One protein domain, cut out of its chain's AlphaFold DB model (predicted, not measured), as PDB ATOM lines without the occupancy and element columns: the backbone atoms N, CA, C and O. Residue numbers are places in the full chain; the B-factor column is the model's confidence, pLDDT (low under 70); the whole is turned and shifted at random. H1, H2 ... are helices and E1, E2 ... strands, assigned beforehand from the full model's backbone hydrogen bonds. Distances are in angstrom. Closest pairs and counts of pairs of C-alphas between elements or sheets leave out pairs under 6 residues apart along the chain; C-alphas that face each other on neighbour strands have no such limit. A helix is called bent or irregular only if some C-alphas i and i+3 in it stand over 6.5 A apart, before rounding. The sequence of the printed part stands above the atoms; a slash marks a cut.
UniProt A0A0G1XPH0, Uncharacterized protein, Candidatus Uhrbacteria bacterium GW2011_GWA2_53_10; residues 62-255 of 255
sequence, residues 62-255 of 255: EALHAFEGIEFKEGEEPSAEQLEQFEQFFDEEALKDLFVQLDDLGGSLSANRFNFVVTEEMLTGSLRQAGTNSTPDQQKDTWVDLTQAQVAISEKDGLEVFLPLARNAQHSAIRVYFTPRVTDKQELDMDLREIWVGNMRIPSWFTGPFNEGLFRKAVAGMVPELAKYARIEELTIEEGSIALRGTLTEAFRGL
ATOM      1  N   GLU A  62      42.708  34.985 -11.722       59.84
ATOM      2  CA  GLU A  62      43.801  35.925 -11.459       59.84
ATOM      3  C   GLU A  62      45.090  35.558 -12.213       59.84
ATOM      4  O   GLU A  62      45.753  36.450 -12.745       59.84
ATOM      5  N   ALA A  63      45.394  34.264 -12.384       58.50
ATOM      6  CA  ALA A  63      46.527  33.801 -13.192       58.50
ATOM      7  C   ALA A  63      46.374  34.209 -14.663       58.50
ATOM      8  O   ALA A  63      47.334  34.602 -15.327       58.50
ATOM      9  N   LEU A  64      45.143  34.139 -15.177       61.94
ATOM     10  CA  LEU A  64      44.825  34.573 -16.534       61.94
ATOM     11  C   LEU A  64      44.943  36.087 -16.689       61.94
ATOM     12  O   LEU A  64      45.488  36.550 -17.688       61.94
ATOM     13  N   HIS A  65      44.540  36.856 -15.680       59.62
ATOM     14  CA  HIS A  65      44.727  38.307 -15.682       59.62
ATOM     15  C   HIS A  65      46.188  38.729 -15.553       59.62
ATOM     16  O   HIS A  65      46.584  39.726 -16.162       59.62
ATOM     17  N   ALA A  66      47.018  37.954 -14.848       59.28
ATOM     18  CA  ALA A  66      48.460  38.160 -14.863       59.28
ATOM     19  C   ALA A  66      49.007  38.076 -16.296       59.28
ATOM     20  O   ALA A  66      49.895  38.842 -16.642       59.28
ATOM     21  N   PHE A  67      48.435  37.245 -17.175       58.69
ATOM     22  CA  PHE A  67      48.818  37.214 -18.591       58.69
ATOM     23  C   PHE A  67      48.325  38.416 -19.408       58.69
ATOM     24  O   PHE A  67      48.959  38.771 -20.401       58.69
ATOM     25  N   GLU A  68      47.221  39.049 -19.012       56.78
ATOM     26  CA  GLU A  68      46.639  40.200 -19.717       56.78
ATOM     27  C   GLU A  68      47.315  41.526 -19.352       56.78
ATOM     28  O   GLU A  68      47.402  42.424 -20.189       56.78
ATOM     29  N   GLY A  69      47.817  41.646 -18.119       50.94
ATOM     30  CA  GLY A  69      48.448  42.861 -17.600       50.94
ATOM     31  C   GLY A  69      49.945  42.996 -17.884       50.94
ATOM     32  O   GLY A  69      50.520  44.045 -17.585       50.94
ATOM     33  N   ILE A  70      50.604  41.975 -18.443       54.09
ATOM     34  CA  ILE A  70      52.025  42.095 -18.777       54.09
ATOM     35  C   ILE A  70      52.159  42.861 -20.098       54.09
ATOM     36  O   ILE A  70      52.241  42.286 -21.185       54.09
ATOM     37  N   GLU A  71      52.222  44.190 -20.000       52.25
ATOM     38  CA  GLU A  71      52.868  45.004 -21.026       52.25
ATOM     39  C   GLU A  71      54.348  44.608 -21.071       52.25
ATOM     40  O   GLU A  71      55.187  45.152 -20.353       52.25
ATOM     41  N   PHE A  72      54.682  43.633 -21.914       52.19
ATOM     42  CA  PHE A  72      56.071  43.320 -22.205       52.19
ATOM     43  C   PHE A  72      56.672  44.489 -22.971       52.19
ATOM     44  O   PHE A  72      56.556  44.586 -24.196       52.19
ATOM     45  N   LYS A  73      57.365  45.375 -22.259       57.03
ATOM     46  CA  LYS A  73      58.414  46.144 -22.914       57.03
ATOM     47  C   LYS A  73      59.463  45.139 -23.358       57.03
ATOM     48  O   LYS A  73      59.924  44.312 -22.576       57.03
ATOM     49  N   GLU A  74      59.771  45.167 -24.647       52.72
ATOM     50  CA  GLU A  74      60.741  44.269 -25.263       52.72
ATOM     51  C   GLU A  74      62.044  44.262 -24.440       52.72
ATOM     52  O   GLU A  74      62.704  45.292 -24.304       52.72
ATOM     53  N   GLY A  75      62.376  43.108 -23.845       65.25
ATOM     54  CA  GLY A  75      63.569  42.917 -23.011       65.25
ATOM     55  C   GLY A  75      63.392  43.073 -21.492       65.25
ATOM     56  O   GLY A  75      64.386  42.950 -20.780       65.25
ATOM     57  N   GLU A  76      62.186  43.321 -20.977       68.38
ATOM     58  CA  GLU A  76      61.926  43.398 -19.531       68.38
ATOM     59  C   GLU A  76      61.515  42.018 -18.976       68.38
ATOM     60  O   GLU A  76      60.621  41.353 -19.505       68.38
ATOM     61  N   GLU A  77      62.211  41.543 -17.937       71.00
ATOM     62  CA  GLU A  77      61.853  40.294 -17.256       71.00
ATOM     63  C   GLU A  77      60.608  40.503 -16.372       71.00
ATOM     64  O   GLU A  77      60.441  41.591 -15.818       71.00
ATOM     65  N   PRO A  78      59.739  39.482 -16.202       67.50
ATOM     66  CA  PRO A  78      58.652  39.533 -15.231       67.50
ATOM     67  C   PRO A  78      59.191  39.909 -13.853       67.50
ATOM     68  O   PRO A  78      60.243  39.416 -13.435       67.50
ATOM     69  N   SER A  79      58.469  40.774 -13.148       78.94
ATOM     70  CA  SER A  79      58.836  41.154 -11.787       78.94
ATOM     71  C   SER A  79      58.789  39.942 -10.847       78.94
ATOM     72  O   SER A  79      58.039  38.992 -11.071       78.94
ATOM     73  N   ALA A  80      59.573  39.982  -9.768       77.94
ATOM     74  CA  ALA A  80      59.573  38.921  -8.760       77.94
ATOM     75  C   ALA A  80      58.176  38.682  -8.156       77.94
ATOM     76  O   ALA A  80      57.818  37.542  -7.907       77.94
ATOM     77  N   GLU A  81      57.371  39.736  -8.000       77.00
ATOM     78  CA  GLU A  81      55.992  39.651  -7.500       77.00
ATOM     79  C   GLU A  81      55.075  38.881  -8.466       77.00
ATOM     80  O   GLU A  81      54.285  38.043  -8.039       77.00
ATOM     81  N   GLN A  82      55.235  39.089  -9.779       69.12
ATOM     82  CA  GLN A  82      54.513  38.314 -10.797       69.12
ATOM     83  C   GLN A  82      54.933  36.840 -10.803       69.12
ATOM     84  O   GLN A  82      54.101  35.977 -11.061       69.12
ATOM     85  N   LEU A  83      56.211  36.546 -10.535       70.62
ATOM     86  CA  LEU A  83      56.700  35.169 -10.415       70.62
ATOM     87  C   LEU A  83      56.191  34.499  -9.133       70.62
ATOM     88  O   LEU A  83      55.763  33.354  -9.193       70.62
ATOM     89  N   GLU A  84      56.171  35.214  -8.008       72.88
ATOM     90  CA  GLU A  84      55.678  34.708  -6.721       72.88
ATOM     91  C   GLU A  84      54.179  34.380  -6.770       72.88
ATOM     92  O   GLU A  84      53.768  33.311  -6.325       72.88
ATOM     93  N   GLN A  85      53.364  35.244  -7.387       69.00
ATOM     94  CA  GLN A  85      51.953  34.936  -7.657       69.00
ATOM     95  C   GLN A  85      51.812  33.677  -8.517       69.00
ATOM     96  O   GLN A  85      50.918  32.869  -8.292       69.00
ATOM     97  N   PHE A  86      52.722  33.486  -9.476       65.25
ATOM     98  CA  PHE A  86      52.717  32.308 -10.333       65.25
ATOM     99  C   PHE A  86      53.058  31.018  -9.575       65.25
ATOM    100  O   PHE A  86      52.446  29.977  -9.810       65.25
ATOM    101  N   GLU A  87      54.031  31.085  -8.664       67.69
ATOM    102  CA  GLU A  87      54.450  29.963  -7.818       67.69
ATOM    103  C   GLU A  87      53.348  29.542  -6.835       67.69
ATOM    104  O   GLU A  87      53.164  28.348  -6.608       67.69
ATOM    105  N   GLN A  88      52.555  30.491  -6.321       69.00
ATOM    106  CA  GLN A  88      51.424  30.197  -5.432       69.00
ATOM    107  C   GLN A  88      50.321  29.351  -6.100       69.00
ATOM    108  O   GLN A  88      49.600  28.650  -5.395       69.00
ATOM    109  N   PHE A  89      50.208  29.330  -7.437       64.12
ATOM    110  CA  PHE A  89      49.223  28.479  -8.134       64.12
ATOM    111  C   PHE A  89      49.549  26.986  -8.094       64.12
ATOM    112  O   PHE A  89      48.659  26.154  -8.278       64.12
ATOM    113  N   PHE A  90      50.816  26.641  -7.878       68.50
ATOM    114  CA  PHE A  90      51.285  25.257  -7.794       68.50
ATOM    115  C   PHE A  90      51.812  24.961  -6.404       68.50
ATOM    116  O   PHE A  90      52.830  24.282  -6.246       68.50
ATOM    117  N   ASP A  91      51.111  25.487  -5.400       76.25
ATOM    118  CA  ASP A  91      51.436  25.180  -4.028       76.25
ATOM    119  C   ASP A  91      51.295  23.677  -3.737       76.25
ATOM    120  O   ASP A  91      50.728  22.864  -4.482       76.25
ATOM    121  N   GLU A  92      51.902  23.294  -2.625       80.81
ATOM    122  CA  GLU A  92      51.933  21.918  -2.153       80.81
ATOM    123  C   GLU A  92      50.525  21.346  -1.919       80.81
ATOM    124  O   GLU A  92      50.315  20.149  -2.130       80.81
ATOM    125  N   GLU A  93      49.554  22.177  -1.532       82.31
ATOM    126  CA  GLU A  93      48.183  21.750  -1.247       82.31
ATOM    127  C   GLU A  93      47.435  21.402  -2.541       82.31
ATOM    128  O   GLU A  93      46.849  20.324  -2.637       82.31
ATOM    129  N   ALA A  94      47.560  22.226  -3.583       79.81
ATOM    130  CA  ALA A  94      46.976  21.977  -4.896       79.81
ATOM    131  C   ALA A  94      47.528  20.700  -5.549       79.81
ATOM    132  O   ALA A  94      46.776  19.889  -6.102       79.81
ATOM    133  N   LEU A  95      48.846  20.485  -5.468       81.06
ATOM    134  CA  LEU A  95      49.471  19.262  -5.978       81.06
ATOM    135  C   LEU A  95      49.034  18.035  -5.175       81.06
ATOM    136  O   LEU A  95      48.770  16.980  -5.757       81.06
ATOM    137  N   LYS A  96      48.909  18.163  -3.852       81.44
ATOM    138  CA  LYS A  96      48.397  17.092  -2.997       81.44
ATOM    139  C   LYS A  96      46.967  16.719  -3.373       81.44
ATOM    140  O   LYS A  96      46.692  15.536  -3.577       81.44
ATOM    141  N   ASP A  97      46.091  17.704  -3.521       83.88
ATOM    142  CA  ASP A  97      44.697  17.494  -3.901       83.88
ATOM    143  C   ASP A  97      44.575  16.806  -5.262       83.88
ATOM    144  O   ASP A  97      43.770  15.882  -5.407       83.88
ATOM    145  N   LEU A  98      45.424  17.168  -6.229       83.12
ATOM    146  CA  LEU A  98      45.492  16.496  -7.527       83.12
ATOM    147  C   LEU A  98      45.815  15.000  -7.383       83.12
ATOM    148  O   LEU A  98      45.147  14.164  -7.991       83.12
ATOM    149  N   PHE A  99      46.822  14.643  -6.580       82.94
ATOM    150  CA  PHE A  99      47.201  13.240  -6.387       82.94
ATOM    151  C   PHE A  99      46.179  12.452  -5.559       82.94
ATOM    152  O   PHE A  99      45.975  11.267  -5.821       82.94
ATOM    153  N   VAL A 100      45.516  13.088  -4.588       83.12
ATOM    154  CA  VAL A 100      44.418  12.469  -3.826       83.12
ATOM    155  C   VAL A 100      43.229  12.172  -4.739       83.12
ATOM    156  O   VAL A 100      42.624  11.109  -4.627       83.12
ATOM    157  N   GLN A 101      42.931  13.073  -5.676       83.81
ATOM    158  CA  GLN A 101      41.835  12.928  -6.638       83.81
ATOM    159  C   GLN A 101      42.217  12.096  -7.867       83.81
ATOM    160  O   GLN A 101      41.406  11.934  -8.773       83.81
ATOM    161  N   LEU A 102      43.434  11.554  -7.931       83.38
ATOM    162  CA  LEU A 102      43.940  10.915  -9.143       83.38
ATOM    163  C   LEU A 102      43.075   9.728  -9.592       83.38
ATOM    164  O   LEU A 102      42.923   9.537 -10.793       83.38
ATOM    165  N   ASP A 103      42.483   8.977  -8.658       82.56
ATOM    166  CA  ASP A 103      41.558   7.868  -8.960       82.56
ATOM    167  C   ASP A 103      40.234   8.378  -9.563       82.56
ATOM    168  O   ASP A 103      39.773   7.867 -10.585       82.56
ATOM    169  N   ASP A 104      39.680   9.464  -9.009       82.25
ATOM    170  CA  ASP A 104      38.466  10.122  -9.520       82.25
ATOM    171  C   ASP A 104      38.686  10.712 -10.922       82.25
ATOM    172  O   ASP A 104      37.780  10.741 -11.755       82.25
ATOM    173  N   LEU A 105      39.917  11.136 -11.210       82.12
ATOM    174  CA  LEU A 105      40.335  11.675 -12.502       82.12
ATOM    175  C   LEU A 105      40.742  10.583 -13.513       82.12
ATOM    176  O   LEU A 105      41.360  10.887 -14.533       82.12
ATOM    177  N   GLY A 106      40.415   9.313 -13.249       79.94
ATOM    178  CA  GLY A 106      40.691   8.189 -14.152       79.94
ATOM    179  C   GLY A 106      42.152   7.729 -14.166       79.94
ATOM    180  O   GLY A 106      42.564   6.971 -15.049       79.94
ATOM    181  N   GLY A 107      42.950   8.194 -13.209       87.00
ATOM    182  CA  GLY A 107      44.287   7.697 -12.941       87.00
ATOM    183  C   GLY A 107      44.287   6.491 -12.001       87.00
ATOM    184  O   GLY A 107      43.258   6.010 -11.547       87.00
ATOM    185  N   SER A 108      45.474   5.973 -11.707       89.06
ATOM    186  CA  SER A 108      45.664   4.911 -10.719       89.06
ATOM    187  C   SER A 108      46.974   5.099  -9.963       89.06
ATOM    188  O   SER A 108      47.998   5.420 -10.580       89.06
ATOM    189  N   LEU A 109      46.964   4.809  -8.661       89.31
ATOM    190  CA  LEU A 109      48.148   4.766  -7.802       89.31
ATOM    191  C   LEU A 109      48.414   3.328  -7.342       89.31
ATOM    192  O   LEU A 109      47.586   2.716  -6.674       89.31
ATOM    193  N   SER A 110      49.583   2.775  -7.672       91.06
ATOM    194  CA  SER A 110      49.982   1.427  -7.244       91.06
ATOM    195  C   SER A 110      51.468   1.367  -6.935       91.06
ATOM    196  O   SER A 110      52.296   1.654  -7.797       91.06
ATOM    197  N   ALA A 111      51.819   0.943  -5.718       87.00
ATOM    198  CA  ALA A 111      53.205   0.722  -5.294       87.00
ATOM    199  C   ALA A 111      54.139   1.895  -5.656       87.00
ATOM    200  O   ALA A 111      55.208   1.691  -6.230       87.00
ATOM    201  N   ASN A 112      53.711   3.125  -5.334       91.31
ATOM    202  CA  ASN A 112      54.440   4.369  -5.611       91.31
ATOM    203  C   ASN A 112      54.552   4.745  -7.099       91.31
ATOM    204  O   ASN A 112      55.253   5.694  -7.435       91.31
ATOM    205  N   ARG A 113      53.886   4.014  -7.994       93.88
ATOM    206  CA  ARG A 113      53.728   4.386  -9.398       93.88
ATOM    207  C   ARG A 113      52.389   5.071  -9.588       93.88
ATOM    208  O   ARG A 113      51.389   4.622  -9.022       93.88
ATOM    209  N   PHE A 114      52.376   6.104 -10.414       94.00
ATOM    210  CA  PHE A 114      51.144   6.721 -10.879       94.00
ATOM    211  C   PHE A 114      50.991   6.505 -12.384       94.00
ATOM    212  O   PHE A 114      51.973   6.433 -13.130       94.00
ATOM    213  N   ASN A 115      49.743   6.384 -12.811       94.94
ATOM    214  CA  ASN A 115      49.325   6.459 -14.201       94.94
ATOM    215  C   ASN A 115      48.169   7.447 -14.243       94.94
ATOM    216  O   ASN A 115      47.197   7.255 -13.522       94.94
ATOM    217  N   PHE A 116      48.288   8.496 -15.038       92.94
ATOM    218  CA  PHE A 116      47.323   9.580 -15.104       92.94
ATOM    219  C   PHE A 116      46.996   9.862 -16.560       92.94
ATOM    220  O   PHE A 116      47.905   9.995 -17.375       92.94
ATOM    221  N   VAL A 117      45.712   9.933 -16.895       94.06
ATOM    222  CA  VAL A 117      45.262  10.198 -18.261       94.06
ATOM    223  C   VAL A 117      44.513  11.516 -18.269       94.06
ATOM    224  O   VAL A 117      43.497  11.671 -17.604       94.06
ATOM    225  N   VAL A 118      45.020  12.464 -19.045       93.50
ATOM    226  CA  VAL A 118      44.399  13.765 -19.269       93.50
ATOM    227  C   VAL A 118      43.663  13.721 -20.598       93.50
ATOM    228  O   VAL A 118      44.280  13.482 -21.636       93.50
ATOM    229  N   THR A 119      42.357  13.966 -20.584       95.88
ATOM    230  CA  THR A 119      41.532  13.983 -21.802       95.88
ATOM    231  C   THR A 119      41.289  15.406 -22.307       95.88
ATOM    232  O   THR A 119      41.399  16.383 -21.562       95.88
ATOM    233  N   GLU A 120      40.908  15.532 -23.580       96.81
ATOM    234  CA  GLU A 120      40.471  16.811 -24.159       96.81
ATOM    235  C   GLU A 120      39.306  17.443 -23.392       96.81
ATOM    236  O   GLU A 120      39.265  18.664 -23.217       96.81
ATOM    237  N   GLU A 121      38.362  16.618 -22.935       96.00
ATOM    238  CA  GLU A 121      37.167  17.076 -22.228       96.00
ATOM    239  C   GLU A 121      37.537  17.733 -20.896       96.00
ATOM    240  O   GLU A 121      37.008  18.798 -20.572       96.00
ATOM    241  N   MET A 122      38.491  17.141 -20.172       92.94
ATOM    242  CA  MET A 122      39.007  17.656 -18.903       92.94
ATOM    243  C   MET A 122      39.758  18.976 -19.091       92.94
ATOM    244  O   MET A 122      39.464  19.951 -18.402       92.94
ATOM    245  N   LEU A 123      40.677  19.042 -20.064       93.62
ATOM    246  CA  LEU A 123      41.426  20.269 -20.367       93.62
ATOM    247  C   LEU A 123      40.507  21.396 -20.844       93.62
ATOM    248  O   LEU A 123      40.645  22.541 -20.416       93.62
ATOM    249  N   THR A 124      39.540  21.074 -21.705       95.50
ATOM    250  CA  THR A 124      38.529  22.029 -22.174       95.50
ATOM    251  C   THR A 124      37.633  22.493 -21.027       95.50
ATOM    252  O   THR A 124      37.329  23.681 -20.935       95.50
ATOM    253  N   GLY A 125      37.233  21.579 -20.139       94.12
ATOM    254  CA  GLY A 125      36.486  21.891 -18.923       94.12
ATOM    255  C   GLY A 125      37.242  22.871 -18.031       94.12
ATOM    256  O   GLY A 125      36.694  23.919 -17.697       94.12
ATOM    257  N   SER A 126      38.512  22.590 -17.722       89.81
ATOM    258  CA  SER A 126      39.365  23.473 -16.914       89.81
ATOM    259  C   SER A 126      39.550  24.849 -17.546       89.81
ATOM    260  O   SER A 126      39.388  25.862 -16.870       89.81
ATOM    261  N   LEU A 127      39.820  24.904 -18.854       90.12
ATOM    262  CA  LEU A 127      40.007  26.167 -19.568       90.12
ATOM    263  C   LEU A 127      38.743  27.041 -19.533       90.12
ATOM    264  O   LEU A 127      38.824  28.249 -19.310       90.12
ATOM    265  N   ARG A 128      37.564  26.434 -19.705       92.94
ATOM    266  CA  ARG A 128      36.279  27.146 -19.622       92.94
ATOM    267  C   ARG A 128      35.921  27.538 -18.198       92.94
ATOM    268  O   ARG A 128      35.388  28.628 -17.998       92.94
ATOM    269  N   GLN A 129      36.218  26.681 -17.222       90.00
ATOM    270  CA  GLN A 129      35.973  26.972 -15.812       90.00
ATOM    271  C   GLN A 129      36.756  28.209 -15.362       90.00
ATOM    272  O   GLN A 129      36.194  29.075 -14.692       90.00
ATOM    273  N   ALA A 130      38.010  28.336 -15.801       84.81
ATOM    274  CA  ALA A 130      38.828  29.510 -15.523       84.81
ATOM    275  C   ALA A 130      38.155  30.804 -16.026       84.81
ATOM    276  O   ALA A 130      38.117  31.804 -15.315       84.81
ATOM    277  N   GLY A 131      37.504  30.750 -17.194       86.06
ATOM    278  CA  GLY A 131      36.698  31.853 -17.722       86.06
ATOM    279  C   GLY A 131      35.396  32.135 -16.965       86.06
ATOM    280  O   GLY A 131      34.932  33.272 -16.966       86.06
ATOM    281  N   THR A 132      34.782  31.128 -16.333       86.75
ATOM    282  CA  THR A 132      33.564  31.319 -15.519       86.75
ATOM    283  C   THR A 132      33.844  31.859 -14.121       86.75
ATOM    284  O   THR A 132      32.944  32.430 -13.510       86.75
ATOM    285  N   ASN A 133      35.067  31.676 -13.622       81.44
ATOM    286  CA  ASN A 133      35.484  32.184 -12.318       81.44
ATOM    287  C   ASN A 133      35.814  33.686 -12.356       81.44
ATOM    288  O   ASN A 133      35.774  34.341 -11.317       81.44
ATOM    289  N   SER A 134      36.067  34.248 -13.543       78.31
ATOM    290  CA  SER A 134      36.258  35.686 -13.729       78.31
ATOM    291  C   SER A 134      34.989  36.477 -13.398       78.31
ATOM    292  O   SER A 134      33.877  36.146 -13.819       78.31
ATOM    293  N   THR A 135      35.148  37.587 -12.683       82.81
ATOM    294  CA  THR A 135      34.055  38.533 -12.428       82.81
ATOM    295  C   THR A 135      33.541  39.162 -13.738       82.81
ATOM    296  O   THR A 135      34.284  39.266 -14.715       82.81
ATOM    297  N   PRO A 136      32.286  39.650 -13.797       82.94
ATOM    298  CA  PRO A 136      31.757  40.292 -15.005       82.94
ATOM    299  C   PRO A 136      32.563  41.502 -15.490       82.94
ATOM    300  O   PRO A 136      32.485  41.842 -16.668       82.94
ATOM    301  N   ASP A 137      33.291  42.178 -14.600       83.38
ATOM    302  CA  ASP A 137      34.155  43.298 -14.975       83.38
ATOM    303  C   ASP A 137      35.488  42.800 -15.545       83.38
ATOM    304  O   ASP A 137      35.880  43.254 -16.612       83.38
ATOM    305  N   GLN A 138      36.084  41.769 -14.945       76.44
ATOM    306  CA  GLN A 138      37.229  41.054 -15.512       76.44
ATOM    307  C   GLN A 138      36.934  40.507 -16.917       76.44
ATOM    308  O   GLN A 138      37.707  40.723 -17.845       76.44
ATOM    309  N   GLN A 139      35.764  39.895 -17.118       77.56
ATOM    310  CA  GLN A 139      35.353  39.360 -18.420       77.56
ATOM    311  C   GLN A 139      35.145  40.449 -19.489       77.56
ATOM    312  O   GLN A 139      35.135  40.160 -20.686       77.56
ATOM    313  N   LYS A 140      34.937  41.716 -19.100       82.38
ATOM    314  CA  LYS A 140      34.795  42.798 -20.086       82.38
ATOM    315  C   LYS A 140      36.122  43.229 -20.690       82.38
ATOM    316  O   LYS A 140      36.075  43.776 -21.799       82.38
ATOM    317  N   ASP A 141      37.210  43.004 -19.971       82.69
ATOM    318  CA  ASP A 141      38.552  43.428 -20.348       82.69
ATOM    319  C   ASP A 141      39.346  42.290 -21.001       82.69
ATOM    320  O   ASP A 141      40.347  42.555 -21.671       82.69
ATOM    321  N   THR A 142      38.847  41.048 -20.932       81.75
ATOM    322  CA  THR A 142      39.460  39.937 -21.656       81.75
ATOM    323  C   THR A 142      39.251  40.062 -23.164       81.75
ATOM    324  O   THR A 142      38.168  40.336 -23.689       81.75
ATOM    325  N   TRP A 143      40.331  39.829 -23.895       88.12
ATOM    326  CA  TRP A 143      40.388  39.834 -25.357       88.12
ATOM    327  C   TRP A 143      40.057  38.461 -25.957       88.12
ATOM    328  O   TRP A 143      39.853  38.345 -27.167       88.12
ATOM    329  N   VAL A 144      39.943  37.434 -25.110       91.75
ATOM    330  CA  VAL A 144      39.550  36.064 -25.456       91.75
ATOM    331  C   VAL A 144      38.254  35.663 -24.746       91.75
ATOM    332  O   VAL A 144      38.008  36.044 -23.601       91.75
ATOM    333  N   ASP A 145      37.418  34.887 -25.433       93.69
ATOM    334  CA  ASP A 145      36.212  34.267 -24.886       93.69
ATOM    335  C   ASP A 145      36.534  32.846 -24.412       93.69
ATOM    336  O   ASP A 145      36.414  31.857 -25.146       93.69
ATOM    337  N   LEU A 146      36.942  32.752 -23.148       92.44
ATOM    338  CA  LEU A 146      37.279  31.483 -22.508       92.44
ATOM    339  C   LEU A 146      36.083  30.538 -22.385       92.44
ATOM    340  O   LEU A 146      36.289  29.335 -22.292       92.44
ATOM    341  N   THR A 147      34.839  31.027 -22.455       92.31
ATOM    342  CA  THR A 147      33.648  30.159 -22.396       92.31
ATOM    343  C   THR A 147      33.497  29.293 -23.647       92.31
ATOM    344  O   THR A 147      32.887  28.223 -23.597       92.31
ATOM    345  N   GLN A 148      34.075  29.744 -24.764       95.12
ATOM    346  CA  GLN A 148      34.112  29.034 -26.042       95.12
ATOM    347  C   GLN A 148      35.474  28.391 -26.321       95.12
ATOM    348  O   GLN A 148      35.605  27.622 -27.276       95.12
ATOM    349  N   ALA A 149      36.481  28.667 -25.492       96.38
ATOM    350  CA  ALA A 149      37.798  28.077 -25.636       96.38
ATOM    351  C   ALA A 149      37.760  26.553 -25.478       96.38
ATOM    352  O   ALA A 149      36.864  25.987 -24.842       96.38
ATOM    353  N   GLN A 150      38.718  25.873 -26.095       97.62
ATOM    354  CA  GLN A 150      38.846  24.424 -25.995       97.62
ATOM    355  C   GLN A 150      40.274  23.968 -26.267       97.62
ATOM    356  O   GLN A 150      41.060  24.676 -26.897       97.62
ATOM    357  N   VAL A 151      40.581  22.764 -25.797       97.31
ATOM    358  CA  VAL A 151      41.862  22.101 -26.017       97.31
ATOM    359  C   VAL A 151      41.618  20.816 -26.786       97.31
ATOM    360  O   VAL A 151      40.818  19.987 -26.352       97.31
ATOM    361  N   ALA A 152      42.312  20.655 -27.910       98.12
ATOM    362  CA  ALA A 152      42.321  19.426 -28.683       98.12
ATOM    363  C   ALA A 152      43.688  18.728 -28.595       98.12
ATOM    364  O   ALA A 152      44.719  19.389 -28.527       98.12
ATOM    365  N   ILE A 153      43.709  17.397 -28.605       97.94
ATOM    366  CA  ILE A 153      44.903  16.550 -28.504       97.94
ATOM    367  C   ILE A 153      44.979  15.675 -29.757       97.94
ATOM    368  O   ILE A 153      44.071  14.896 -30.042       97.94
ATOM    369  N   SER A 154      46.065  15.788 -30.510       97.81
ATOM    370  CA  SER A 154      46.342  15.034 -31.735       97.81
ATOM    371  C   SER A 154      47.692  14.341 -31.608       97.81
ATOM    372  O   SER A 154      48.674  14.963 -31.200       97.81
ATOM    373  N   GLU A 155      47.779  13.078 -32.026       96.38
ATOM    374  CA  GLU A 155      49.060  12.348 -32.062       96.38
ATOM    375  C   GLU A 155      50.098  13.053 -32.948       96.38
ATOM    376  O   GLU A 155      51.298  13.041 -32.676       96.38
ATOM    377  N   LYS A 156      49.629  13.683 -34.029       96.38
ATOM    378  CA  LYS A 156      50.478  14.317 -35.040       96.38
ATOM    379  C   LYS A 156      50.850  15.753 -34.673       96.38
ATOM    380  O   LYS A 156      51.978  16.201 -34.924       96.38
ATOM    381  N   ASP A 157      49.887  16.492 -34.137       95.12
ATOM    382  CA  ASP A 157      50.001  17.940 -33.954       95.12
ATOM    383  C   ASP A 157      50.308  18.325 -32.497       95.12
ATOM    384  O   ASP A 157      50.814  19.422 -32.261       95.12
ATOM    385  N   GLY A 158      50.131  17.404 -31.543       96.00
ATOM    386  CA  GLY A 158      50.279  17.653 -30.110       96.00
ATOM    387  C   GLY A 158      48.997  18.235 -29.514       96.00
ATOM    388  O   GLY A 158      47.903  17.781 -29.841       96.00
ATOM    389  N   LEU A 159      49.115  19.232 -28.639       97.06
ATOM    390  CA  LEU A 159      47.964  19.960 -28.103       97.06
ATOM    391  C   LEU A 159      47.699  21.200 -28.952       97.06
ATOM    392  O   LEU A 159      48.607  21.996 -29.162       97.06
ATOM    393  N   GLU A 160      46.456  21.406 -29.366       97.75
ATOM    394  CA  GLU A 160      45.951  22.692 -29.838       97.75
ATOM    395  C   GLU A 160      45.138  23.344 -28.721       97.75
ATOM    396  O   GLU A 160      44.153  22.779 -28.255       97.75
ATOM    397  N   VAL A 161      45.495  24.566 -28.338       96.69
ATOM    398  CA  VAL A 161      44.647  25.440 -27.525       96.69
ATOM    399  C   VAL A 161      43.971  26.438 -28.461       96.69
ATOM    400  O   VAL A 161      44.642  27.273 -29.071       96.69
ATOM    401  N   PHE A 162      42.650  26.339 -28.590       97.50
ATOM    402  CA  PHE A 162      41.819  27.215 -29.417       97.50
ATOM    403  C   PHE A 162      41.139  28.265 -28.533       97.50
ATOM    404  O   PHE A 162      40.341  27.929 -27.656       97.50
ATOM    405  N   LEU A 163      41.455  29.538 -28.774       96.75
ATOM    406  CA  LEU A 163      41.043  30.691 -27.974       96.75
ATOM    407  C   LEU A 163      40.283  31.694 -28.858       96.75
ATOM    408  O   LEU A 163      40.911  32.529 -29.518       96.75
ATOM    409  N   PRO A 164      38.943  31.628 -28.919       96.88
ATOM    410  CA  PRO A 164      38.135  32.606 -29.645       96.88
ATOM    411  C   PRO A 164      38.374  34.020 -29.124       96.88
ATOM    412  O   PRO A 164      38.482  34.221 -27.917       96.88
ATOM    413  N   LEU A 165      38.438  35.013 -30.011       95.12
ATOM    414  CA  LEU A 165      38.552  36.411 -29.604       95.12
ATOM    415  C   LEU A 165      37.202  36.928 -29.101       95.12
ATOM    416  O   LEU A 165      36.180  36.821 -29.787       95.12
ATOM    417  N   ALA A 166      37.207  37.559 -27.931       93.19
ATOM    418  CA  ALA A 166      36.030  38.225 -27.399       93.19
ATOM    419  C   ALA A 166      35.645  39.410 -28.298       93.19
ATOM    420  O   ALA A 166      36.495  40.155 -28.789       93.19
ATOM    421  N   ARG A 167      34.337  39.609 -28.512       91.75
ATOM    422  CA  ARG A 167      33.779  40.763 -29.251       91.75
ATOM    423  C   ARG A 167      34.349  40.953 -30.668       91.75
ATOM    424  O   ARG A 167      34.355  42.066 -31.192       91.75
ATOM    425  N   ASN A 168      34.792  39.879 -31.318       93.75
ATOM    426  CA  ASN A 168      35.299  39.937 -32.683       93.75
ATOM    427  C   ASN A 168      34.201  39.596 -33.706       93.75
ATOM    428  O   ASN A 168      33.716  38.471 -33.772       93.75
ATOM    429  N   ALA A 169      33.839  40.562 -34.554       92.88
ATOM    430  CA  ALA A 169      32.775  40.398 -35.553       92.88
ATOM    431  C   ALA A 169      33.117  39.430 -36.703       92.88
ATOM    432  O   ALA A 169      32.266  39.155 -37.544       92.88
ATOM    433  N   GLN A 170      34.368  38.980 -36.807       93.19
ATOM    434  CA  GLN A 170      34.792  37.980 -37.787       93.19
ATOM    435  C   GLN A 170      34.900  36.579 -37.176       93.19
ATOM    436  O   GLN A 170      35.218  35.657 -37.911       93.19
ATOM    437  N   HIS A 171      34.612  36.410 -35.879       95.50
ATOM    438  CA  HIS A 171      34.773  35.139 -35.163       95.50
ATOM    439  C   HIS A 171      36.211  34.595 -35.227       95.50
ATOM    440  O   HIS A 171      36.449  33.393 -35.308       95.50
ATOM    441  N   SER A 172      37.197  35.496 -35.197       96.75
ATOM    442  CA  SER A 172      38.600  35.100 -35.172       96.75
ATOM    443  C   SER A 172      38.996  34.461 -33.845       96.75
ATOM    444  O   SER A 172      38.341  34.642 -32.821       96.75
ATOM    445  N   ALA A 173      40.084  33.704 -33.881       97.19
ATOM    446  CA  ALA A 173      40.600  32.942 -32.761       97.19
ATOM    447  C   ALA A 173      42.125  32.894 -32.816       97.19
ATOM    448  O   ALA A 173      42.735  32.987 -33.887       97.19
ATOM    449  N   ILE A 174      42.729  32.706 -31.652       95.88
ATOM    450  CA  ILE A 174      44.132  32.352 -31.505       95.88
ATOM    451  C   ILE A 174      44.205  30.832 -31.388       95.88
ATOM    452  O   ILE A 174      43.430  30.225 -30.652       95.88
ATOM    453  N   ARG A 175      45.129  30.209 -32.117       96.75
ATOM    454  CA  ARG A 175      45.448  28.786 -31.968       96.75
ATOM    455  C   ARG A 175      46.895  28.650 -31.569       96.75
ATOM    456  O   ARG A 175      47.768  29.196 -32.243       96.75
ATOM    457  N   VAL A 176      47.137  27.924 -30.492       95.00
ATOM    458  CA  VAL A 176      48.481  27.686 -29.980       95.00
ATOM    459  C   VAL A 176      48.736  26.191 -29.968       95.00
ATOM    460  O   VAL A 176      47.951  25.442 -29.393       95.00
ATOM    461  N   TYR A 177      49.810  25.765 -30.624       95.50
ATOM    462  CA  TYR A 177      50.170  24.358 -30.744       95.50
ATOM    463  C   TYR A 177      51.374  24.042 -29.867       95.50
ATOM    464  O   TYR A 177      52.419  24.686 -30.000       95.50
ATOM    465  N   PHE A 178      51.249  23.019 -29.027       94.62
ATOM    466  CA  PHE A 178      52.291  22.563 -28.115       94.62
ATOM    467  C   PHE A 178      52.613  21.089 -28.325       94.62
ATOM    468  O   PHE A 178      51.732  20.285 -28.618       94.62
ATOM    469  N   THR A 179      53.868  20.708 -28.105       95.44
ATOM    470  CA  THR A 179      54.257  19.302 -27.991       95.44
ATOM    471  C   THR A 179      54.810  19.034 -26.599       95.44
ATOM    472  O   THR A 179      55.871  19.558 -26.259       95.44
ATOM    473  N   PRO A 180      54.105  18.232 -25.788       94.62
ATOM    474  CA  PRO A 180      54.578  17.851 -24.480       94.62
ATOM    475  C   PRO A 180      55.641  16.762 -24.649       94.62
ATOM    476  O   PRO A 180      55.554  15.906 -25.533       94.62
ATOM    477  N   ARG A 181      56.661  16.796 -23.802       95.50
ATOM    478  CA  ARG A 181      57.747  15.816 -23.795       95.50
ATOM    479  C   ARG A 181      58.223  15.557 -22.377       95.50
ATOM    480  O   ARG A 181      58.008  16.367 -21.481       95.50
ATOM    481  N   VAL A 182      58.907  14.435 -22.199       95.75
ATOM    482  CA  VAL A 182      59.639  14.125 -20.970       95.75
ATOM    483  C   VAL A 182      61.109  14.439 -21.207       95.75
ATOM    484  O   VAL A 182      61.683  13.992 -22.201       95.75
ATOM    485  N   THR A 183      61.713  15.234 -20.330       94.88
ATOM    486  CA  THR A 183      63.143  15.559 -20.408       94.88
ATOM    487  C   THR A 183      64.006  14.416 -19.868       94.88
ATOM    488  O   THR A 183      63.526  13.529 -19.162       94.88
ATOM    489  N   ASP A 184      65.322  14.480 -20.094       94.81
ATOM    490  CA  ASP A 184      66.287  13.527 -19.518       94.81
ATOM    491  C   ASP A 184      66.271  13.495 -17.975       94.81
ATOM    492  O   ASP A 184      66.738  12.538 -17.359       94.81
ATOM    493  N   LYS A 185      65.728  14.542 -17.337       94.56
ATOM    494  CA  LYS A 185      65.558  14.640 -15.881       94.56
ATOM    495  C   LYS A 185      64.237  14.050 -15.381       94.56
ATOM    496  O   LYS A 185      63.944  14.177 -14.192       94.56
ATOM    497  N   GLN A 186      63.460  13.409 -16.259       94.69
ATOM    498  CA  GLN A 186      62.133  12.868 -15.947       94.69
ATOM    499  C   GLN A 186      61.141  13.960 -15.513       94.69
ATOM    500  O   GLN A 186      60.328  13.776 -14.604       94.69
ATOM    501  N   GLU A 187      61.250  15.125 -16.148       92.25
ATOM    502  CA  GLU A 187      60.395  16.294 -15.937       92.25
ATOM    503  C   GLU A 187      59.484  16.489 -17.155       92.25
ATOM    504  O   GLU A 187      59.894  16.193 -18.281       92.25
ATOM    505  N   LEU A 188      58.263  16.994 -16.943       90.94
ATOM    506  CA  LEU A 188      57.399  17.430 -18.043       90.94
ATOM    507  C   LEU A 188      57.992  18.695 -18.664       90.94
ATOM    508  O   LEU A 188      58.428  19.590 -17.954       90.94
ATOM    509  N   ASP A 189      57.981  18.792 -19.980       90.94
ATOM    510  CA  ASP A 189      58.302  20.017 -20.701       90.94
ATOM    511  C   ASP A 189      57.311  20.182 -21.852       90.94
ATOM    512  O   ASP A 189      56.712  19.207 -22.312       90.94
ATOM    513  N   MET A 190      57.110  21.414 -22.307       90.50
ATOM    514  CA  MET A 190      56.203  21.716 -23.410       90.50
ATOM    515  C   MET A 190      56.875  22.645 -24.413       90.50
ATOM    516  O   MET A 190      57.184  23.796 -24.111       90.50
ATOM    517  N   ASP A 191      57.043  22.152 -25.637       90.69
ATOM    518  CA  ASP A 191      57.582  22.933 -26.742       90.69
ATOM    519  C   ASP A 191      56.448  23.663 -27.469       90.69
ATOM    520  O   ASP A 191      55.550  23.029 -28.030       90.69
ATOM    521  N   LEU A 192      56.502  24.996 -27.524       91.38
ATOM    522  CA  LEU A 192      55.639  25.778 -28.407       91.38
ATOM    523  C   LEU A 192      56.046  25.526 -29.866       91.38
ATOM    524  O   LEU A 192      57.154  25.867 -30.286       91.38
ATOM    525  N   ARG A 193      55.133  24.963 -30.657       92.44
ATOM    526  CA  ARG A 193      55.361  24.693 -32.081       92.44
ATOM    527  C   ARG A 193      54.958  25.867 -32.950       92.44
ATOM    528  O   ARG A 193      55.749  26.334 -33.768       92.44
ATOM    529  N   GLU A 194      53.708  26.299 -32.822       94.19
ATOM    530  CA  GLU A 194      53.110  27.279 -33.725       94.19
ATOM    531  C   GLU A 194      52.068  28.134 -33.008       94.19
ATOM    532  O   GLU A 194      51.347  27.656 -32.135       94.19
ATOM    533  N   ILE A 195      51.960  29.394 -33.433       94.12
ATOM    534  CA  ILE A 195      50.869  30.292 -33.059       94.12
ATOM    535  C   ILE A 195      50.182  30.742 -34.341       94.12
ATOM    536  O   ILE A 195      50.843  31.140 -35.304       94.12
ATOM    537  N   TRP A 196      48.859  30.706 -34.344       95.62
ATOM    538  CA  TRP A 196      48.026  31.252 -35.402       95.62
ATOM    539  C   TRP A 196      47.067  32.278 -34.825       95.62
ATOM    540  O   TRP A 196      46.528  32.084 -33.740       95.62
ATOM    541  N   VAL A 197      46.819  33.346 -35.576       95.56
ATOM    542  CA  VAL A 197      45.784  34.338 -35.273       95.56
ATOM    543  C   VAL A 197      44.900  34.457 -36.505       95.56
ATOM    544  O   VAL A 197      45.364  34.864 -37.573       95.56
ATOM    545  N   GLY A 198      43.650  34.012 -36.389       95.06
ATOM    546  CA  GLY A 198      42.816  33.721 -37.551       95.06
ATOM    547  C   GLY A 198      43.487  32.677 -38.450       95.06
ATOM    548  O   GLY A 198      43.829  31.572 -38.010       95.06
ATOM    549  N   ASN A 199      43.744  33.065 -39.700       94.12
ATOM    550  CA  ASN A 199      44.436  32.235 -40.692       94.12
ATOM    551  C   ASN A 199      45.900  32.608 -40.894       94.12
ATOM    552  O   ASN A 199      46.571  32.048 -41.762       94.12
ATOM    553  N   MET A 200      46.413  33.556 -40.114       94.50
ATOM    554  CA  MET A 200      47.807  33.947 -40.194       94.50
ATOM    555  C   MET A 200      48.627  33.134 -39.200       94.50
ATOM    556  O   MET A 200      48.455  33.262 -37.988       94.50
ATOM    557  N   ARG A 201      49.564  32.338 -39.716       95.19
ATOM    558  CA  ARG A 201      50.630  31.754 -38.903       95.19
ATOM    559  C   ARG A 201      51.596  32.856 -38.487       95.19
ATOM    560  O   ARG A 201      52.155  33.542 -39.343       95.19
ATOM    561  N   ILE A 202      51.816  33.000 -37.187       92.38
ATOM    562  CA  ILE A 202      52.798  33.940 -36.661       92.38
ATOM    563  C   ILE A 202      54.197  33.375 -36.938       92.38
ATOM    564  O   ILE A 202      54.478  32.224 -36.587       92.38
ATOM    565  N   PRO A 203      55.085  34.138 -37.598       88.75
ATOM    566  CA  PRO A 203      56.451  33.696 -37.826       88.75
ATOM    567  C   PRO A 203      57.181  33.413 -36.510       88.75
ATOM    568  O   PRO A 203      57.069  34.183 -35.558       88.75
ATOM    569  N   SER A 204      57.998  32.360 -36.475       85.75
ATOM    570  CA  SER A 204      58.702  31.933 -35.256       85.75
ATOM    571  C   SER A 204      59.634  32.998 -34.665       85.75
ATOM    572  O   SER A 204      59.877  33.019 -33.463       85.75
ATOM    573  N   TRP A 205      60.141  33.915 -35.492       81.88
ATOM    574  CA  TRP A 205      60.986  35.020 -35.038       81.88
ATOM    575  C   TRP A 205      60.214  36.085 -34.245       81.88
ATOM    576  O   TRP A 205      60.805  36.728 -33.385       81.88
ATOM    577  N   PHE A 206      58.903  36.240 -34.472       81.19
ATOM    578  CA  PHE A 206      58.036  37.074 -33.628       81.19
ATOM    579  C   PHE A 206      57.645  36.359 -32.338       81.19
ATOM    580  O   PHE A 206      57.421  37.001 -31.315       81.19
ATOM    581  N   THR A 207      57.558  35.030 -32.374       76.44
ATOM    582  CA  THR A 207      57.230  34.239 -31.187       76.44
ATOM    583  C   THR A 207      58.447  33.962 -30.316       76.44
ATOM    584  O   THR A 207      58.264  33.378 -29.263       76.44
ATOM    585  N   GLY A 208      59.669  34.344 -30.704       73.25
ATOM    586  CA  GLY A 208      60.883  34.118 -29.905       73.25
ATOM    587  C   GLY A 208      60.741  34.601 -28.453       73.25
ATOM    588  O   GLY A 208      60.840  33.776 -27.543       73.25
ATOM    589  N   PRO A 209      60.380  35.880 -28.224       68.56
ATOM    590  CA  PRO A 209      60.112  36.394 -26.880       68.56
ATOM    591  C   PRO A 209      58.951  35.680 -26.166       68.56
ATOM    592  O   PRO A 209      59.017  35.437 -24.963       68.56
ATOM    593  N   PHE A 210      57.904  35.288 -26.903       66.06
ATOM    594  CA  PHE A 210      56.757  34.547 -26.352       66.06
ATOM    595  C   PHE A 210      57.113  33.106 -25.948       66.06
ATOM    596  O   PHE A 210      56.606  32.608 -24.944       66.06
ATOM    597  N   ASN A 211      57.981  32.450 -26.718       63.78
ATOM    598  CA  ASN A 211      58.409  31.069 -26.532       63.78
ATOM    599  C   ASN A 211      59.351  30.939 -25.331       63.78
ATOM    600  O   ASN A 211      59.205  30.035 -24.519       63.78
ATOM    601  N   GLU A 212      60.304  31.861 -25.186       63.62
ATOM    602  CA  GLU A 212      61.265  31.822 -24.079       63.62
ATOM    603  C   GLU A 212      60.714  32.432 -22.784       63.62
ATOM    604  O   GLU A 212      61.106  32.019 -21.693       63.62
ATOM    605  N   GLY A 213      59.808  33.406 -22.899       62.50
ATOM    606  CA  GLY A 213      59.323  34.196 -21.777       62.50
ATOM    607  C   GLY A 213      58.121  33.575 -21.084       62.50
ATOM    608  O   GLY A 213      58.245  33.010 -20.010       62.50
ATOM    609  N   LEU A 214      56.933  33.730 -21.652       65.31
ATOM    610  CA  LEU A 214      55.703  33.609 -20.874       65.31
ATOM    611  C   LEU A 214      55.303  32.158 -20.600       65.31
ATOM    612  O   LEU A 214      55.194  31.732 -19.454       65.31
ATOM    613  N   PHE A 215      55.089  31.392 -21.669       69.25
ATOM    614  CA  PHE A 215      54.556  30.041 -21.548       69.25
ATOM    615  C   PHE A 215      55.586  29.094 -20.945       69.25
ATOM    616  O   PHE A 215      55.276  28.314 -20.048       69.25
ATOM    617  N   ARG A 216      56.841  29.211 -21.386       71.94
ATOM    618  CA  ARG A 216      57.922  28.418 -20.820       71.94
ATOM    619  C   ARG A 216      58.166  28.763 -19.360       71.94
ATOM    620  O   ARG A 216      58.451  27.836 -18.629       71.94
ATOM    621  N   LYS A 217      58.011  30.014 -18.903       70.44
ATOM    622  CA  LYS A 217      58.066  30.328 -17.461       70.44
ATOM    623  C   LYS A 217      56.865  29.780 -16.703       70.44
ATOM    624  O   LYS A 217      57.068  29.245 -15.624       70.44
ATOM    625  N   ALA A 218      55.660  29.838 -17.271       69.69
ATOM    626  CA  ALA A 218      54.478  29.250 -16.645       69.69
ATOM    627  C   ALA A 218      54.654  27.738 -16.424       69.69
ATOM    628  O   ALA A 218      54.518  27.241 -15.309       69.69
ATOM    629  N   VAL A 219      55.065  27.018 -17.470       74.69
ATOM    630  CA  VAL A 219      55.369  25.583 -17.383       74.69
ATOM    631  C   VAL A 219      56.607  25.337 -16.514       74.69
ATOM    632  O   VAL A 219      56.590  24.459 -15.663       74.69
ATOM    633  N   ALA A 220      57.674  26.126 -16.653       73.62
ATOM    634  CA  ALA A 220      58.895  25.971 -15.858       73.62
ATOM    635  C   ALA A 220      58.726  26.348 -14.382       73.62
ATOM    636  O   ALA A 220      59.582  25.964 -13.596       73.62
ATOM    637  N   GLY A 221      57.670  27.066 -13.993       71.69
ATOM    638  CA  GLY A 221      57.283  27.251 -12.594       71.69
ATOM    639  C   GLY A 221      56.604  26.000 -12.030       71.69
ATOM    640  O   GLY A 221      56.940  25.551 -10.941       71.69
ATOM    641  N   MET A 222      55.733  25.361 -12.821       76.75
ATOM    642  CA  MET A 222      55.074  24.101 -12.445       76.75
ATOM    643  C   MET A 222      56.048  22.938 -12.286       76.75
ATOM    644  O   MET A 222      55.884  22.079 -11.423       76.75
ATOM    645  N   VAL A 223      57.028  22.862 -13.185       85.12
ATOM    646  CA  VAL A 223      57.869  21.675 -13.348       85.12
ATOM    647  C   VAL A 223      58.714  21.368 -12.108       85.12
ATOM    648  O   VAL A 223      58.673  20.219 -11.673       85.12
ATOM    649  N   PRO A 224      59.438  22.324 -11.497       83.19
ATOM    650  CA  PRO A 224      60.176  22.093 -10.264       83.19
ATOM    651  C   PRO A 224      59.282  21.632  -9.117       83.19
ATOM    652  O   PRO A 224      59.668  20.703  -8.411       83.19
ATOM    653  N   GLU A 225      58.097  22.227  -8.953       83.94
ATOM    654  CA  GLU A 225      57.152  21.840  -7.901       83.94
ATOM    655  C   GLU A 225      56.618  20.425  -8.125       83.94
ATOM    656  O   GLU A 225      56.724  19.575  -7.242       83.94
ATOM    657  N   LEU A 226      56.171  20.102  -9.341       86.56
ATOM    658  CA  LEU A 226      55.751  18.744  -9.687       86.56
ATOM    659  C   LEU A 226      56.896  17.734  -9.508       86.56
ATOM    660  O   LEU A 226      56.685  16.646  -8.972       86.56
ATOM    661  N   ALA A 227      58.119  18.106  -9.893       89.56
ATOM    662  CA  ALA A 227      59.315  17.274  -9.784       89.56
ATOM    663  C   ALA A 227      59.729  16.976  -8.331       89.56
ATOM    664  O   ALA A 227      60.477  16.017  -8.095       89.56
ATOM    665  N   LYS A 228      59.255  17.764  -7.350       90.19
ATOM    666  CA  LYS A 228      59.424  17.449  -5.924       90.19
ATOM    667  C   LYS A 228      58.614  16.226  -5.527       90.19
ATOM    668  O   LYS A 228      59.115  15.448  -4.721       90.19
ATOM    669  N   TYR A 229      57.423  16.030  -6.096       90.62
ATOM    670  CA  TYR A 229      56.477  14.978  -5.696       90.62
ATOM    671  C   TYR A 229      56.423  13.796  -6.661       90.62
ATOM    672  O   TYR A 229      56.103  12.683  -6.242       90.62
ATOM    673  N   ALA A 230      56.769  13.999  -7.932       93.75
ATOM    674  CA  ALA A 230      56.660  12.988  -8.973       93.75
ATOM    675  C   ALA A 230      57.810  13.051  -9.990       93.75
ATOM    676  O   ALA A 230      58.317  14.112 -10.338       93.75
ATOM    677  N   ARG A 231      58.205  11.886 -10.507       95.50
ATOM    678  CA  ARG A 231      59.087  11.719 -11.668       95.50
ATOM    679  C   ARG A 231      58.270  11.150 -12.811       95.50
ATOM    680  O   ARG A 231      57.664  10.095 -12.644       95.50
ATOM    681  N   ILE A 232      58.255  11.829 -13.952       96.00
ATOM    682  CA  ILE A 232      57.522  11.383 -15.138       96.00
ATOM    683  C   ILE A 232      58.471  10.530 -15.976       96.00
ATOM    684  O   ILE A 232      59.498  11.004 -16.447       96.00
ATOM    685  N   GLU A 233      58.145   9.253 -16.125       97.00
ATOM    686  CA  GLU A 233      58.963   8.263 -16.834       97.00
ATOM    687  C   GLU A 233      58.522   8.101 -18.290       97.00
ATOM    688  O   GLU A 233      59.352   7.889 -19.172       97.00
ATOM    689  N   GLU A 234      57.218   8.188 -18.541       97.50
ATOM    690  CA  GLU A 234      56.624   7.965 -19.854       97.50
ATOM    691  C   GLU A 234      55.502   8.979 -20.088       97.50
ATOM    692  O   GLU A 234      54.685   9.250 -19.204       97.50
ATOM    693  N   LEU A 235      55.480   9.527 -21.303       97.31
ATOM    694  CA  LEU A 235      54.400  10.348 -21.825       97.31
ATOM    695  C   LEU A 235      53.956   9.744 -23.151       97.31
ATOM    696  O   LEU A 235      54.760   9.610 -24.076       97.31
ATOM    697  N   THR A 236      52.679   9.399 -23.242       97.81
ATOM    698  CA  THR A 236      52.059   8.895 -24.467       97.81
ATOM    699  C   THR A 236      50.980   9.875 -24.897       97.81
ATOM    700  O   THR A 236      50.117  10.233 -24.100       97.81
ATOM    701  N   ILE A 237      51.039  10.320 -26.149       97.56
ATOM    702  CA  ILE A 237      49.983  11.124 -26.764       97.56
ATOM    703  C   ILE A 237      49.193  10.186 -27.664       97.56
ATOM    704  O   ILE A 237      49.770   9.579 -28.564       97.56
ATOM    705  N   GLU A 238      47.899  10.083 -27.405       97.75
ATOM    706  CA  GLU A 238      46.933   9.374 -28.235       97.75
ATOM    707  C   GLU A 238      45.878  10.374 -28.713       97.75
ATOM    708  O   GLU A 238      45.722  11.466 -28.152       97.75
ATOM    709  N   GLU A 239      45.132  10.021 -29.755       97.81
ATOM    710  CA  GLU A 239      44.056  10.877 -30.247       97.81
ATOM    711  C   GLU A 239      43.013  11.119 -29.138       97.81
ATOM    712  O   GLU A 239      42.235  10.236 -28.780       97.81
ATOM    713  N   GLY A 240      42.996  12.337 -28.587       97.31
ATOM    714  CA  GLY A 240      42.049  12.753 -27.549       97.31
ATOM    715  C   GLY A 240      42.544  12.644 -26.107       97.31
ATOM    716  O   GLY A 240      41.824  13.057 -25.192       97.31
ATOM    717  N   SER A 241      43.763  12.146 -25.877       96.81
ATOM    718  CA  SER A 241      44.300  12.027 -24.518       96.81
ATOM    719  C   SER A 241      45.823  12.028 -24.430       96.81
ATOM    720  O   SER A 241      46.521  11.606 -25.346       96.81
ATOM    721  N   ILE A 242      46.338  12.459 -23.281       96.62
ATOM    722  CA  ILE A 242      47.746  12.340 -22.901       96.62
ATOM    723  C   ILE A 242      47.821  11.459 -21.660       96.62
ATOM    724  O   ILE A 242      47.237  11.791 -20.631       96.62
ATOM    725  N   ALA A 243      48.555  10.356 -21.742       96.38
ATOM    726  CA  ALA A 243      48.864   9.515 -20.597       96.38
ATOM    727  C   ALA A 243      50.247   9.875 -20.042       96.38
ATOM    728  O   ALA A 243      51.239   9.878 -20.770       96.38
ATOM    729  N   LEU A 244      50.310  10.152 -18.743       95.69
ATOM    730  CA  LEU A 244      51.527  10.368 -17.973       95.69
ATOM    731  C   LEU A 244      51.716   9.198 -17.013       95.69
ATOM    732  O   LEU A 244      50.821   8.866 -16.234       95.69
ATOM    733  N   ARG A 245      52.896   8.587 -17.032       97.06
ATOM    734  CA  ARG A 245      53.261   7.525 -16.090       97.06
ATOM    735  C   ARG A 245      54.565   7.849 -15.413       97.06
ATOM    736  O   ARG A 245      55.478   8.410 -16.019       97.06
ATOM    737  N   GLY A 246      54.670   7.437 -14.162       96.50
ATOM    738  CA  GLY A 246      55.842   7.760 -13.382       96.50
ATOM    739  C   GLY A 246      55.848   7.158 -11.996       96.50
ATOM    740  O   GLY A 246      55.083   6.241 -11.680       96.50
ATOM    741  N   THR A 247      56.728   7.700 -11.168       96.06
ATOM    742  CA  THR A 247      56.883   7.328  -9.766       96.06
ATOM    743  C   THR A 247      56.745   8.547  -8.871       96.06
ATOM    744  O   THR A 247      57.185   9.641  -9.211       96.06
ATOM    745  N   LEU A 248      56.117   8.364  -7.715       93.50
ATOM    746  CA  LEU A 248      56.063   9.382  -6.674       93.50
ATOM    747  C   LEU A 248      57.404   9.408  -5.929       93.50
ATOM    748  O   LEU A 248      58.080   8.385  -5.787       93.50
ATOM    749  N   THR A 249      57.829  10.572  -5.465       93.25
ATOM    750  CA  THR A 249      59.058  10.707  -4.676       93.25
ATOM    751  C   THR A 249      58.796  10.376  -3.203       93.25
ATOM    752  O   THR A 249      57.656  10.256  -2.756       93.25
ATOM    753  N   GLU A 250      59.858  10.258  -2.405       90.25
ATOM    754  CA  GLU A 250      59.721  10.107  -0.947       90.25
ATOM    755  C   GLU A 250      59.059  11.330  -0.288       90.25
ATOM    756  O   GLU A 250      58.417  11.176   0.746       90.25
ATOM    757  N   ALA A 251      59.164  12.524  -0.890       86.50
ATOM    758  CA  ALA A 251      58.519  13.732  -0.370       86.50
ATOM    759  C   ALA A 251      56.994  13.573  -0.323       86.50
ATOM    760  O   ALA A 251      56.365  13.972   0.651       86.50
ATOM    761  N   PHE A 252      56.414  12.888  -1.314       84.44
ATOM    762  CA  PHE A 252      54.985  12.597  -1.332       84.44
ATOM    763  C   PHE A 252      54.548  11.642  -0.209       84.44
ATOM    764  O   PHE A 252      53.428  11.727   0.275       84.44
ATOM    765  N   ARG A 253      55.422  10.736   0.253       77.81
ATOM    766  CA  ARG A 253      55.076   9.774   1.321       77.81
ATOM    767  C   ARG A 253      55.008  10.394   2.714       77.81
ATOM    768  O   ARG A 253      54.520   9.744   3.634       77.81
ATOM    769  N   GLY A 254      55.559  11.595   2.881       72.69
ATOM    770  CA  GLY A 254      55.494  12.346   4.134       72.69
ATOM    771  C   GLY A 254      54.179  13.104   4.338       72.69
ATOM    772  O   GLY A 254      53.991  13.663   5.418       72.69
ATOM    773  N   LEU A 255      53.311  13.131   3.321       63.38
ATOM    774  CA  LEU A 255      52.033  13.850   3.284       63.38
ATOM    775  C   LEU A 255      50.837  12.977   3.663       63.38
ATOM    776  O   LEU A 255      49.828  13.594   4.095       63.38
TER     777      LEU A 255
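This is residues 62 to 255 of the 255 residues of an uncharacterized protein of Candidatus Uhrbacteria bacterium GW2011_GWA2_53_10 (UniProt A0A0G1XPH0). What shape do these atoms make? Two twisted sheets of four strands each, E1 E2 E8 E7 and E3 E4 E5 E6, meet as a sandwich that is only partly face to face. H4 packs along the edge strand E3 and the long H6 packs on the opposite edge strand E6, with H1 near H4 and H2 packed on H6. What are the parts, and how large is the whole? The printed part has 194 residues with seven named helices and eight named strands, in the order H1 H2 H3 E1 E2 H4 H5 E3 E4 E5 E6 H6 E7 E8 H7, and its class is mixed, helices and strands. Both sheets, which run strand beside strand as named above, are antiparallel throughout. The whole is compact, with a radius of gyration of the C-alphas of 17.4 A and spans of 53 by 38 by 35 A.

What do the first helices meet? H1, residues 62 to 68, and H2, residues 80 to 88, form a helical hairpin and only just touch, with 3 pairs of C-alphas within 8 A, the closest those of Ala 63 and Phe 86 at 7.0 A. H2 touches H6, residues 208 to 229, with residues 218 to 222 of H6 alone, at a steep tilt of 44 degrees, the same way; the closest C-alphas are those of Glu 87 and Gly 221, 6.2 A apart. H1 is close but not clearly touching to H4, residues 120 to 133, and to H5, residues 138 to 141, the closest C-alphas being Leu 64 and Ala 130 at 7.9 A, and His 65 and Gln 138 at 8.0 A. How is the first sheet built? It runs E1, residues 108 to 110, E2, residues 113 to 119, E8, residues 241 to 248, and E7, residues 230 to 238. Across its neighbour pairs, N 108 and O 115, N 116 and O 244, and N 243 and O 236 are within hydrogen-bond range, each at 2.8 A. H3, residues 92 to 100, only grazes this sheet with residues 99 to 100, and is close but not clearly touching to H6, the C-alphas of Leu 95 and Leu 226 being closest at 7.3 A. And the second? E3, residues 150 to 154, E4, residues 158 to 164, E5, residues 173 to 182, and E6, residues 188 to 197, form a meander, each strand the antiparallel neighbour of the one before, with N 152 and O 160, N 161 and O 176, and N 175 and O 196 each 2.8 A apart. H4 is on this sheet over E3 at a height of 6.6 A, running along the strands at 18 degrees to E3 on the local plane. H6 is on it too, its closest C-alpha pair with E6 being Asn 211 and Leu 192 at 6.3 A. How do the sheets meet, and what of the helix backbones? The parts of the sandwich that face each other are 10.6 A centre to centre, with best planes 22 degrees apart. H7, residues 250 to 253, touches H6 at residues 228 to 229 alone, the C-alphas of Tyr 229 and Phe 252 being closest at 5.2 A. Every O i to N i+4 pair is within hydrogen-bond range in H1, H2 and H3, against 9 of 10 in H4 and 13 of 18 in H6, while H5 and H7 are too short for such a pair.

Where does the printed part begin and end? C-alpha 62, where H1 begins, is at (43.801, 35.925, -11.459), and C-alpha 253, where H7 ends, is at (55.076, 9.774, 1.321). Which elements are long? H6 spans 31.2 A from first to last C-alpha, E5 29.3 A, E6 26.8 A and H4 20.0 A. Which of them are uneven? H6 is irregular, with C-alphas 212 and 215 7.4 A apart, and has a kink of 37 degrees near residue 217. E6 bends by 51 degrees at residue 193, and E7 by 65 degrees at residue 233.

How far does it reach? The two C-alphas farthest apart are those of Ala 111 and Ala 169, 53.9 A. Is it whole? The printed part has no cut, and the link from H1 to H2, 11 residues, is long. Where is confidence low? The mean pLDDT of the printed part is 85.1, and 32 residues are under 70, among them residues 62 to 76, 85 to 90 and 209 to 215.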